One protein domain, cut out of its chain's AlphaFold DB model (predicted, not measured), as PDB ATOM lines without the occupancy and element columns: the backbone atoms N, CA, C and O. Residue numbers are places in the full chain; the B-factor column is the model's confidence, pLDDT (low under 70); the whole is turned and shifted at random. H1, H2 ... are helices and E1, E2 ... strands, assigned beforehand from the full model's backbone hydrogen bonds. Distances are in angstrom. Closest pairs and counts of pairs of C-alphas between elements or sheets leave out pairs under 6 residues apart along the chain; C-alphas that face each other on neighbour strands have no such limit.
ATOM      1  N   GLU A 123     121.270 265.803 311.626       63.69
ATOM      2  CA  GLU A 123     120.092 265.450 312.423       63.69
ATOM      3  C   GLU A 123     120.315 264.069 313.046       63.69
ATOM      4  O   GLU A 123     120.649 263.113 312.344       63.69
ATOM      5  N   ILE A 124     120.159 263.969 314.366       67.06
ATOM      6  CA  ILE A 124     120.159 262.693 315.090       67.06
ATOM      7  C   ILE A 124     118.831 262.502 315.808       67.06
ATOM      8  O   ILE A 124     118.230 263.460 316.282       67.06
ATOM      9  N   THR A 125     118.403 261.253 315.950       70.50
ATOM     10  CA  THR A 125     117.237 260.911 316.769       70.50
ATOM     11  C   THR A 125     117.705 260.360 318.105       70.50
ATOM     12  O   THR A 125     118.354 259.315 318.150       70.50
ATOM     13  N   ILE A 126     117.354 261.037 319.198       69.25
ATOM     14  CA  ILE A 126     117.600 260.540 320.554       69.25
ATOM     15  C   ILE A 126     116.318 259.938 321.107       69.25
ATOM     16  O   ILE A 126     115.280 260.597 321.163       69.25
ATOM     17  N   ASN A 127     116.418 258.690 321.557       71.62
ATOM     18  CA  ASN A 127     115.320 257.978 322.189       71.62
ATOM     19  C   ASN A 127     115.517 257.980 323.705       71.62
ATOM     20  O   ASN A 127     116.463 257.376 324.213       71.62
ATOM     21  N   PHE A 128     114.619 258.644 324.424       71.00
ATOM     22  CA  PHE A 128     114.573 258.612 325.879       71.00
ATOM     23  C   PHE A 128     113.521 257.618 326.350       71.00
ATOM     24  O   PHE A 128     112.467 257.457 325.734       71.00
ATOM     25  N   LYS A 129     113.798 257.002 327.496       75.56
ATOM     26  CA  LYS A 129     112.802 256.298 328.292       75.56
ATOM     27  C   LYS A 129     112.791 256.903 329.686       75.56
ATOM     28  O   LYS A 129     113.737 256.714 330.451       75.56
ATOM     29  N   ILE A 130     111.741 257.649 329.990       71.69
ATOM     30  CA  ILE A 130     111.511 258.287 331.284       71.69
ATOM     31  C   ILE A 130     110.389 257.558 332.024       71.69
ATOM     32  O   ILE A 130     109.659 256.752 331.450       71.69
ATOM     33  N   SER A 131     110.258 257.789 333.326       73.00
ATOM     34  CA  SER A 131     109.119 257.249 334.072       73.00
ATOM     35  C   SER A 131     107.828 257.945 333.631       73.00
ATOM     36  O   SER A 131     107.832 259.152 333.392       73.00
ATOM     37  N   ALA A 132     106.719 257.208 333.543       70.31
ATOM     38  CA  ALA A 132     105.424 257.787 333.184       70.31
ATOM     39  C   ALA A 132     105.056 258.955 334.121       70.31
ATOM     40  O   ALA A 132     105.228 258.851 335.338       70.31
ATOM     41  N   GLY A 133     104.582 260.064 333.545       68.12
ATOM     42  CA  GLY A 133     104.288 261.306 334.271       68.12
ATOM     43  C   GLY A 133     105.514 262.158 334.628       68.12
ATOM     44  O   GLY A 133     105.376 263.111 335.389       68.12
ATOM     45  N   SER A 134     106.707 261.820 334.121       70.44
ATOM     46  CA  SER A 134     107.888 262.681 334.260       70.44
ATOM     47  C   SER A 134     107.891 263.774 333.200       70.44
ATOM     48  O   SER A 134     107.546 263.528 332.046       70.44
ATOM     49  N   GLU A 135     108.391 264.945 333.568       78.25
ATOM     50  CA  GLU A 135     108.736 265.994 332.614       78.25
ATOM     51  C   GLU A 135     110.151 265.753 332.074       78.25
ATOM     52  O   GLU A 135     111.044 265.333 332.820       78.25
ATOM     53  N   LEU A 136     110.373 266.040 330.790       77.00
ATOM     54  CA  LEU A 136     111.681 265.950 330.144       77.00
ATOM     55  C   LEU A 136     112.062 267.302 329.548       77.00
ATOM     56  O   LEU A 136     111.301 267.920 328.811       77.00
ATOM     57  N   TYR A 137     113.282 267.721 329.840       82.06
ATOM     58  CA  TYR A 137     113.904 268.923 329.320       82.06
ATOM     59  C   TYR A 137     115.223 268.544 328.656       82.06
ATOM     60  O   TYR A 137     115.918 267.632 329.111       82.06
ATOM     61  N   TYR A 138     115.591 269.249 327.595       78.19
ATOM     62  CA  TYR A 138     116.874 269.063 326.928       78.19
ATOM     63  C   TYR A 138     117.459 270.393 326.464       78.19
ATOM     64  O   TYR A 138     116.750 271.385 326.296       78.19
ATOM     65  N   CYS A 139     118.769 270.407 326.258       77.38
ATOM     66  CA  CYS A 139     119.506 271.589 325.853       77.38
ATOM     67  C   CYS A 139     120.498 271.233 324.740       77.38
ATOM     68  O   CYS A 139     121.328 270.332 324.893       77.38
ATOM     69  N   ILE A 140     120.396 271.952 323.621       67.62
ATOM     70  CA  ILE A 140     121.274 271.812 322.444       67.62
ATOM     71  C   ILE A 140     122.255 272.990 322.373       67.62
ATOM     72  O   ILE A 140     123.428 272.802 322.071       67.62
ATOM     73  N   ASP A 141     121.789 274.189 322.724       68.44
ATOM     74  CA  ASP A 141     122.585 275.413 322.803       68.44
ATOM     75  C   ASP A 141     122.808 275.760 324.286       68.44
ATOM     76  O   ASP A 141     121.853 275.651 325.073       68.44
ATOM     77  N   PRO A 142     124.018 276.174 324.714       63.12
ATOM     78  CA  PRO A 142     124.149 276.901 325.971       63.12
ATOM     79  C   PRO A 142     123.081 278.010 326.041       63.12
ATOM     80  O   PRO A 142     122.657 278.548 325.028       63.12
ATOM     81  N   TYR A 143     122.608 278.365 327.235       65.75
ATOM     82  CA  TYR A 143     121.570 279.387 327.461       65.75
ATOM     83  C   TYR A 143     120.110 279.013 327.152       65.75
ATOM     84  O   TYR A 143     119.228 279.790 327.532       65.75
ATOM     85  N   LYS A 144     119.805 277.867 326.521       76.19
ATOM     86  CA  LYS A 144     118.410 277.483 326.231       76.19
ATOM     87  C   LYS A 144     118.076 276.060 326.672       76.19
ATOM     88  O   LYS A 144     118.520 275.086 326.072       76.19
ATOM     89  N   GLU A 145     117.198 275.967 327.668       81.31
ATOM     90  CA  GLU A 145     116.498 274.731 328.024       81.31
ATOM     91  C   GLU A 145     115.179 274.644 327.246       81.31
ATOM     92  O   GLU A 145     114.432 275.622 327.148       81.31
ATOM     93  N   ILE A 146     114.908 273.483 326.658       81.25
ATOM     94  CA  ILE A 146     113.713 273.207 325.865       81.25
ATOM     95  C   ILE A 146     112.914 272.126 326.588       81.25
ATOM     96  O   ILE A 146     113.424 271.033 326.832       81.25
ATOM     97  N   SER A 147     111.666 272.439 326.933       85.19
ATOM     98  CA  SER A 147     110.723 271.453 327.466       85.19
ATOM     99  C   SER A 147     110.201 270.570 326.336       85.19
ATOM    100  O   SER A 147     109.882 271.072 325.253       85.19
ATOM    101  N   VAL A 148     110.125 269.264 326.582       77.44
ATOM    102  CA  VAL A 148     109.442 268.318 325.702       77.44
ATOM    103  C   VAL A 148     107.949 268.377 326.023       77.44
ATOM    104  O   VAL A 148     107.576 268.072 327.156       77.44
ATOM    105  N   PRO A 149     107.094 268.749 325.053       82.50
ATOM    106  CA  PRO A 149     105.652 268.754 325.262       82.50
ATOM    107  C   PRO A 149     105.138 267.368 325.665       82.50
ATOM    108  O   PRO A 149     105.606 266.359 325.133       82.50
ATOM    109  N   GLU A 150     104.179 267.322 326.590       77.12
ATOM    110  CA  GLU A 150     103.644 266.076 327.155       77.12
ATOM    111  C   GLU A 150     103.059 265.157 326.071       77.12
ATOM    112  O   GLU A 150     103.221 263.944 326.134       77.12
ATOM    113  N   GLU A 151     102.476 265.728 325.014       81.94
ATOM    114  CA  GLU A 151     101.945 264.996 323.861       81.94
ATOM    115  C   GLU A 151     102.996 264.191 323.077       81.94
ATOM    116  O   GLU A 151     102.638 263.289 322.320       81.94
ATOM    117  N   ASN A 152     104.285 264.496 323.260       74.31
ATOM    118  CA  ASN A 152     105.399 263.779 322.634       74.31
ATOM    119  C   ASN A 152     105.985 262.683 323.540       74.31
ATOM    120  O   ASN A 152     106.970 262.041 323.167       74.31
ATOM    121  N   ILE A 153     105.399 262.474 324.721       75.25
ATOM    122  CA  ILE A 153     105.754 261.413 325.660       75.25
ATOM    123  C   ILE A 153     104.654 260.357 325.588       75.25
ATOM    124  O   ILE A 153     103.494 260.621 325.898       75.25
ATOM    125  N   ASP A 154     105.000 259.142 325.163       74.56
ATOM    126  CA  ASP A 154     104.003 258.076 325.097       74.56
ATOM    127  C   ASP A 154     103.554 257.628 326.512       74.56
ATOM    128  O   ASP A 154     104.243 257.886 327.506       74.56
ATOM    129  N   PRO A 155     102.422 256.908 326.650       75.44
ATOM    130  CA  PRO A 155     101.943 256.442 327.958       75.44
ATOM    131  C   PRO A 155     102.913 255.512 328.711       75.44
ATOM    132  O   PRO A 155     102.722 255.246 329.898       75.44
ATOM    133  N   LEU A 156     103.930 254.980 328.027       72.50
ATOM    134  CA  LEU A 156     104.977 254.122 328.578       72.50
ATOM    135  C   LEU A 156     106.261 254.905 328.916       72.50
ATOM    136  O   LEU A 156     107.224 254.301 329.398       72.50
ATOM    137  N   GLY A 157     106.270 256.225 328.697       60.31
ATOM    138  CA  GLY A 157     107.391 257.124 328.945       60.31
ATOM    139  C   GLY A 157     108.476 257.102 327.867       60.31
ATOM    140  O   GLY A 157     109.603 257.517 328.136       60.31
ATOM    141  N   ASN A 158     108.193 256.605 326.663       69.06
ATOM    142  CA  ASN A 158     109.126 256.690 325.544       69.06
ATOM    143  C   ASN A 158     108.982 258.038 324.829       69.06
ATOM    144  O   ASN A 158     107.875 258.523 324.589       69.06
ATOM    145  N   VAL A 159     110.121 258.612 324.453       69.06
ATOM    146  CA  VAL A 159     110.218 259.877 323.719       69.06
ATOM    147  C   VAL A 159     111.243 259.702 322.608       69.06
ATOM    148  O   VAL A 159     112.336 259.204 322.861       69.06
ATOM    149  N   SER A 160     110.919 260.120 321.386       70.62
ATOM    150  CA  SER A 160     111.862 260.170 320.259       70.62
ATOM    151  C   SER A 160     112.014 261.616 319.803       70.62
ATOM    152  O   SER A 160     111.045 262.217 319.348       70.62
ATOM    153  N   LEU A 161     113.211 262.183 319.943       67.31
ATOM    154  CA  LEU A 161     113.477 263.585 319.620       67.31
ATOM    155  C   LEU A 161     114.448 263.689 318.440       67.31
ATOM    156  O   LEU A 161     115.608 263.296 318.599       67.31
ATOM    157  N   PRO A 162     114.022 264.234 317.285       67.62
ATOM    158  CA  PRO A 162     114.953 264.672 316.257       67.62
ATOM    159  C   PRO A 162     115.657 265.943 316.744       67.62
ATOM    160  O   PRO A 162     115.021 266.938 317.095       67.62
ATOM    161  N   ILE A 163     116.980 265.892 316.816       68.00
ATOM    162  CA  ILE A 163     117.831 266.971 317.306       68.00
ATOM    163  C   ILE A 163     118.832 267.324 316.215       68.00
ATOM    164  O   ILE A 163     119.610 266.483 315.760       68.00
ATOM    165  N   GLN A 164     118.831 268.597 315.822       67.44
ATOM    166  CA  GLN A 164     119.846 269.140 314.935       67.44
ATOM    167  C   GLN A 164     121.089 269.485 315.756       67.44
ATOM    168  O   GLN A 164     121.043 270.323 316.657       67.44
ATOM    169  N   ILE A 165     122.197 268.825 315.442       66.00
ATOM    170  CA  ILE A 165     123.497 269.087 316.049       66.00
ATOM    171  C   ILE A 165     124.169 270.217 315.280       66.00
ATOM    172  O   ILE A 165     124.291 270.168 314.049       66.00
ATOM    173  N   VAL A 166     124.642 271.217 316.018       64.38
ATOM    174  CA  VAL A 166     125.475 272.290 315.470       64.38
ATOM    175  C   VAL A 166     126.954 271.899 315.498       64.38
ATOM    176  O   VAL A 166     127.384 271.025 316.250       64.38
ATOM    177  N   ARG A 167     127.760 272.547 314.657       57.44
ATOM    178  CA  ARG A 167     129.194 272.258 314.528       57.44
ATOM    179  C   ARG A 167     129.915 272.316 315.887       57.44
ATOM    180  O   ARG A 167     129.666 273.214 316.686       57.44
ATOM    181  N   ASP A 168     130.816 271.357 316.115       63.53
ATOM    182  CA  ASP A 168     131.640 271.199 317.329       63.53
ATOM    183  C   ASP A 168     130.856 270.900 318.631       63.53
ATOM    184  O   ASP A 168     131.410 270.948 319.735       63.53
ATOM    185  N   GLN A 169     129.573 270.531 318.531       72.50
ATOM    186  CA  GLN A 169     128.777 270.104 319.679       72.50
ATOM    187  C   GLN A 169     129.099 268.656 320.074       72.50
ATOM    188  O   GLN A 169     128.632 267.695 319.469       72.50
ATOM    189  N   LYS A 170     129.869 268.509 321.155       81.25
ATOM    190  CA  LYS A 170     130.262 267.199 321.694       81.25
ATOM    191  C   LYS A 170     129.175 266.511 322.526       81.25
ATOM    192  O   LYS A 170     129.120 265.286 322.583       81.25
ATOM    193  N   TYR A 171     128.331 267.293 323.201       83.50
ATOM    194  CA  TYR A 171     127.381 266.777 324.182       83.50
ATOM    195  C   TYR A 171     125.983 267.374 324.015       83.50
ATOM    196  O   TYR A 171     125.835 268.546 323.663       83.50
ATOM    197  N   ILE A 172     124.971 266.576 324.347       81.12
ATOM    198  CA  ILE A 172     123.593 267.013 324.596       81.12
ATOM    199  C   ILE A 172     123.301 266.814 326.077       81.12
ATOM    200  O   ILE A 172     123.661 265.788 326.655       81.12
ATOM    201  N   TYR A 173     122.659 267.802 326.689       85.69
ATOM    202  CA  TYR A 173     122.315 267.767 328.105       85.69
ATOM    203  C   TYR A 173     120.809 267.614 328.256       85.69
ATOM    204  O   TYR A 173     120.045 268.283 327.564       85.69
ATOM    205  N   ALA A 174     120.378 266.740 329.160       79.56
ATOM    206  CA  ALA A 174     118.969 266.508 329.445       79.56
ATOM    207  C   ALA A 174     118.702 266.501 330.950       79.56
ATOM    208  O   ALA A 174     119.577 266.165 331.749       79.56
ATOM    209  N   LYS A 175     117.481 266.864 331.325       85.44
ATOM    210  CA  LYS A 175     116.982 266.858 332.696       85.44
ATOM    211  C   LYS A 175     115.603 266.214 332.720       85.44
ATOM    212  O   LYS A 175     114.732 266.620 331.958       85.44
ATOM    213  N   SER A 176     115.386 265.253 333.609       79.69
ATOM    214  CA  SER A 176     114.055 264.692 333.869       79.69
ATOM    215  C   SER A 176     113.589 265.038 335.277       79.69
ATOM    216  O   SER A 176     114.396 264.966 336.208       79.69
ATOM    217  N   ILE A 177     112.304 265.354 335.440       73.56
ATOM    218  CA  ILE A 177     111.701 265.690 336.735       73.56
ATOM    219  C   ILE A 177     110.505 264.776 337.000       73.56
ATOM    220  O   ILE A 177     109.583 264.715 336.193       73.56
ATOM    221  N   LEU A 178     110.494 264.101 338.151       73.50
ATOM    222  CA  LEU A 178     109.340 263.341 338.637       73.50
ATOM    223  C   LEU A 178     109.137 263.602 340.125       73.50
ATOM    224  O   LEU A 178     110.022 263.304 340.922       73.50
ATOM    225  N   ALA A 179     107.971 264.124 340.512       74.25
ATOM    226  CA  ALA A 179     107.609 264.334 341.919       74.25
ATOM    227  C   ALA A 179     108.726 265.016 342.747       74.25
ATOM    228  O   ALA A 179     109.041 264.582 343.852       74.25
ATOM    229  N   GLN A 180     109.322 266.086 342.196       76.06
ATOM    230  CA  GLN A 180     110.441 266.865 342.763       76.06
ATOM    231  C   GLN A 180     111.826 266.192 342.731       76.06
ATOM    232  O   GLN A 180     112.807 266.797 343.162       76.06
ATOM    233  N   VAL A 181     111.942 264.978 342.193       74.31
ATOM    234  CA  VAL A 181     113.232 264.334 341.928       74.31
ATOM    235  C   VAL A 181     113.738 264.780 340.562       74.31
ATOM    236  O   VAL A 181     113.092 264.526 339.547       74.31
ATOM    237  N   GLU A 182     114.902 265.427 340.541       82.38
ATOM    238  CA  GLU A 182     115.590 265.865 339.325       82.38
ATOM    239  C   GLU A 182     116.741 264.906 339.000       82.38
ATOM    240  O   GLU A 182     117.542 264.569 339.875       82.38
ATOM    241  N   ARG A 183     116.862 264.505 337.734       80.44
ATOM    242  CA  ARG A 183     118.035 263.790 337.210       80.44
ATOM    243  C   ARG A 183     118.606 264.518 336.016       80.44
ATOM    244  O   ARG A 183     117.844 265.023 335.197       80.44
ATOM    245  N   TYR A 184     119.928 264.526 335.910       83.81
ATOM    246  CA  TYR A 184     120.661 265.242 334.875       83.81
ATOM    247  C   TYR A 184     121.528 264.266 334.093       83.81
ATOM    248  O   TYR A 184     122.229 263.435 334.666       83.81
ATOM    249  N   LEU A 185     121.477 264.370 332.775       85.06
ATOM    250  CA  LEU A 185     122.116 263.448 331.854       85.06
ATOM    251  C   LEU A 185     122.963 264.231 330.861       85.06
ATOM    252  O   LEU A 185     122.573 265.303 330.393       85.06
ATOM    253  N   ARG A 186     124.105 263.653 330.508       86.12
ATOM    254  CA  ARG A 186     124.940 264.067 329.388       86.12
ATOM    255  C   ARG A 186     124.998 262.932 328.377       86.12
ATOM    256  O   ARG A 186     125.241 261.788 328.749       86.12
ATOM    257  N   ILE A 187     124.795 263.260 327.111       81.75
ATOM    258  CA  ILE A 187     124.838 262.327 325.989       81.75
ATOM    259  C   ILE A 187     125.978 262.763 325.083       81.75
ATOM    260  O   ILE A 187     125.983 263.898 324.610       81.75
ATOM    261  N   ASP A 188     126.956 261.893 324.875       80.88
ATOM    262  CA  ASP A 188     128.043 262.121 323.927       80.88
ATOM    263  C   ASP A 188     127.525 261.914 322.499       80.88
ATOM    264  O   ASP A 188     126.987 260.860 322.163       80.88
ATOM    265  N   VAL A 189     127.640 262.951 321.674       75.75
ATOM    266  CA  VAL A 189     127.063 262.992 320.326       75.75
ATOM    267  C   VAL A 189     127.792 262.047 319.365       75.75
ATOM    268  O   VAL A 189     127.171 261.506 318.454       75.75
ATOM    269  N   GLU A 190     129.092 261.821 319.571       76.56
ATOM    270  CA  GLU A 190     129.902 260.963 318.700       76.56
ATOM    271  C   GLU A 190     129.682 259.480 319.006       76.56
ATOM    272  O   GLU A 190     129.617 258.650 318.100       76.56
ATOM    273  N   THR A 191     129.580 259.135 320.291       78.00
ATOM    274  CA  THR A 191     129.530 257.739 320.750       78.00
ATOM    275  C   THR A 191     128.134 257.262 321.143       78.00
ATOM    276  O   THR A 191     127.923 256.057 321.292       78.00
ATOM    277  N   GLY A 192     127.186 258.178 321.354       70.88
ATOM    278  CA  GLY A 192     125.859 257.886 321.898       70.88
ATOM    279  C   GLY A 192     125.867 257.461 323.371       70.88
ATOM    280  O   GLY A 192     124.836 257.028 323.885       70.88
ATOM    281  N   GLN A 193     127.012 257.544 324.058       76.25
ATOM    282  CA  GLN A 193     127.116 257.148 325.461       76.25
ATOM    283  C   GLN A 193     126.399 258.147 326.364       76.25
ATOM    284  O   GLN A 193     126.517 259.361 326.193       76.25
ATOM    285  N   THR A 194     125.677 257.619 327.349       79.50
ATOM    286  CA  THR A 194     124.940 258.407 328.331       79.50
ATOM    287  C   THR A 194     125.603 258.314 329.698       79.50
ATOM    288  O   THR A 194     126.031 257.247 330.136       79.50
ATOM    289  N   GLU A 195     125.686 259.449 330.381       86.19
ATOM    290  CA  GLU A 195     126.257 259.564 331.719       86.19
ATOM    291  C   GLU A 195     125.343 260.427 332.590       86.19
ATOM    292  O   GLU A 195     124.913 261.506 332.175       86.19
ATOM    293  N   GLU A 196     125.040 259.953 333.799       85.88
ATOM    294  CA  GLU A 196     124.376 260.765 334.818       85.88
ATOM    295  C   GLU A 196     125.396 261.747 335.405       85.88
ATOM    296  O   GLU A 196     126.499 261.361 335.790       85.88
ATOM    297  N   ILE A 197     125.039 263.029 335.434       88.75
ATOM    298  CA  ILE A 197     125.925 264.116 335.854       88.75
ATOM    299  C   ILE A 197     125.331 264.876 337.039       88.75
ATOM    300  O   ILE A 197     124.125 264.868 337.272       88.75
ATOM    301  N   ASP A 198     126.177 265.604 337.762       90.25
ATOM    302  CA  ASP A 198     125.710 266.499 338.816       90.25
ATOM    303  C   ASP A 198     124.967 267.717 338.251       90.25
ATOM    304  O   ASP A 198     125.352 268.291 337.224       90.25
ATOM    305  N   LYS A 199     123.989 268.211 339.021       86.69
ATOM    306  CA  LYS A 199     123.256 269.466 338.772       86.69
ATOM    307  C   LYS A 199     124.185 270.621 338.383       86.69
ATOM    308  O   LYS A 199     123.960 271.312 337.393       86.69
ATOM    309  N   LYS A 200     125.295 270.782 339.109       87.88
ATOM    310  CA  LYS A 200     126.284 271.842 338.860       87.88
ATOM    311  C   LYS A 200     126.896 271.772 337.457       87.88
ATOM    312  O   LYS A 200     127.167 272.812 336.866       87.88
ATOM    313  N   ILE A 201     127.140 270.573 336.927       86.75
ATOM    314  CA  ILE A 201     127.716 270.389 335.585       86.75
ATOM    315  C   ILE A 201     126.705 270.844 334.529       86.75
ATOM    316  O   ILE A 201     127.072 271.580 333.614       86.75
ATOM    317  N   TYR A 202     125.438 270.463 334.702       85.50
ATOM    318  CA  TYR A 202     124.340 270.846 333.817       85.50
ATOM    319  C   TYR A 202     124.162 272.372 333.746       85.50
ATOM    320  O   TYR A 202     124.209 272.958 332.662       85.50
ATOM    321  N   PHE A 203     124.056 273.038 334.899       84.38
ATOM    322  CA  PHE A 203     123.864 274.491 334.967       84.38
ATOM    323  C   PHE A 203     125.097 275.290 334.520       84.38
ATOM    324  O   PHE A 203     124.963 276.282 333.802       84.38
ATOM    325  N   ASN A 204     126.312 274.816 334.826       84.06
ATOM    326  CA  ASN A 204     127.538 275.420 334.296       84.06
ATOM    327  C   ASN A 204     127.556 275.433 332.764       84.06
ATOM    328  O   ASN A 204     127.979 276.422 332.166       84.06
ATOM    329  N   TRP A 205     127.111 274.346 332.127       78.44
ATOM    330  CA  TRP A 205     127.060 274.273 330.670       78.44
ATOM    331  C   TRP A 205     125.951 275.152 330.087       78.44
ATOM    332  O   TRP A 205     126.190 275.876 329.122       78.44
ATOM    333  N   LEU A 206     124.775 275.174 330.723       75.94
ATOM    334  CA  LEU A 206     123.704 276.107 330.370       75.94
ATOM    335  C   LEU A 206     124.101 277.576 330.562       75.94
ATOM    336  O   LEU A 206     123.406 278.454 330.055       75.94
ATOM    337  N   LYS A 207     125.209 277.850 331.267       72.19
ATOM    338  CA  LYS A 207     125.685 279.193 331.621       72.19
ATOM    339  C   LYS A 207     124.602 280.017 332.328       72.19
ATOM    340  O   LYS A 207     124.547 281.238 332.200       72.19
TER     341      LYS A 207
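What this domain is: This is residues 123 to 207 of the 227 residues of an uncharacterized protein of bacterium B13(2017) (UniProt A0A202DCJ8). A strongly twisted sheet of four strands has the short helix H1 over one face, while a two-strand ribbon, E1 with E3, stands off the other face towards the side of E2. The long link of residues 140 to 157 passes the edge strand E2, where residues 146 to 147 pair with 137 to 138, and leads into the ribbon. The printed part has 85 residues, with E1 to E6 followed by H1; the large sheet runs E2, E4, E5, E6, and both sheets are antiparallel. It is mostly strand and compact, with a radius of gyration of the C-alphas of 12.3 A and spans of 35 by 28 by 21 A.

Where its parts are: In the large sheet, E4, residues 171 to 178, and E5, residues 181 to 188, are each 23.4 A long. The edge strands are E2, residues 135 to 139, and E6, residues 194 to 197. E1, residues 123 to 129, begins at C-alpha 123 (120.092, 265.450, 312.423) and is 19.7 A long; E3, residues 158 to 165, is 21.2 A. H1, residues 199 to 206, ends at C-alpha 206 (123.704, 276.107, 330.370).

How they stand to each other: E4 E5 E6 is a meander, each strand the antiparallel neighbour of the one before; E4 and E5 form a hairpin with N 174 and O 185 2.9 A apart, and E5 and E6 another with N 186 and O 195 at 2.8 A. E2 is antiparallel to E4, with N 137 and O 175 at 2.8 A. H1 is on this sheet at a height of 8.8 A, over E4 and, only just, E5, on which 3 of its C-alphas fall. It runs slantwise to the strands, at 50 degrees to E4 on the local plane; its closest C-alphas to E5 are Lys 199 and Tyr 184, 6.3 A. Every O i to N i+4 pair of H1 is within hydrogen-bond range. E1 and E3 are antiparallel, with N 126 and O 161 at 2.9 A, and both are apart from E2, E4, E5 and E6.

The domain as a whole: The C-alphas farthest apart, Arg 167 and Ala 179, are 35.8 A apart. The printed part has no cut; the link E2 to E3 is long, the others tight. Mean pLDDT of the printed part is 76.0; 19 residues are under 70, among them 161 to 168.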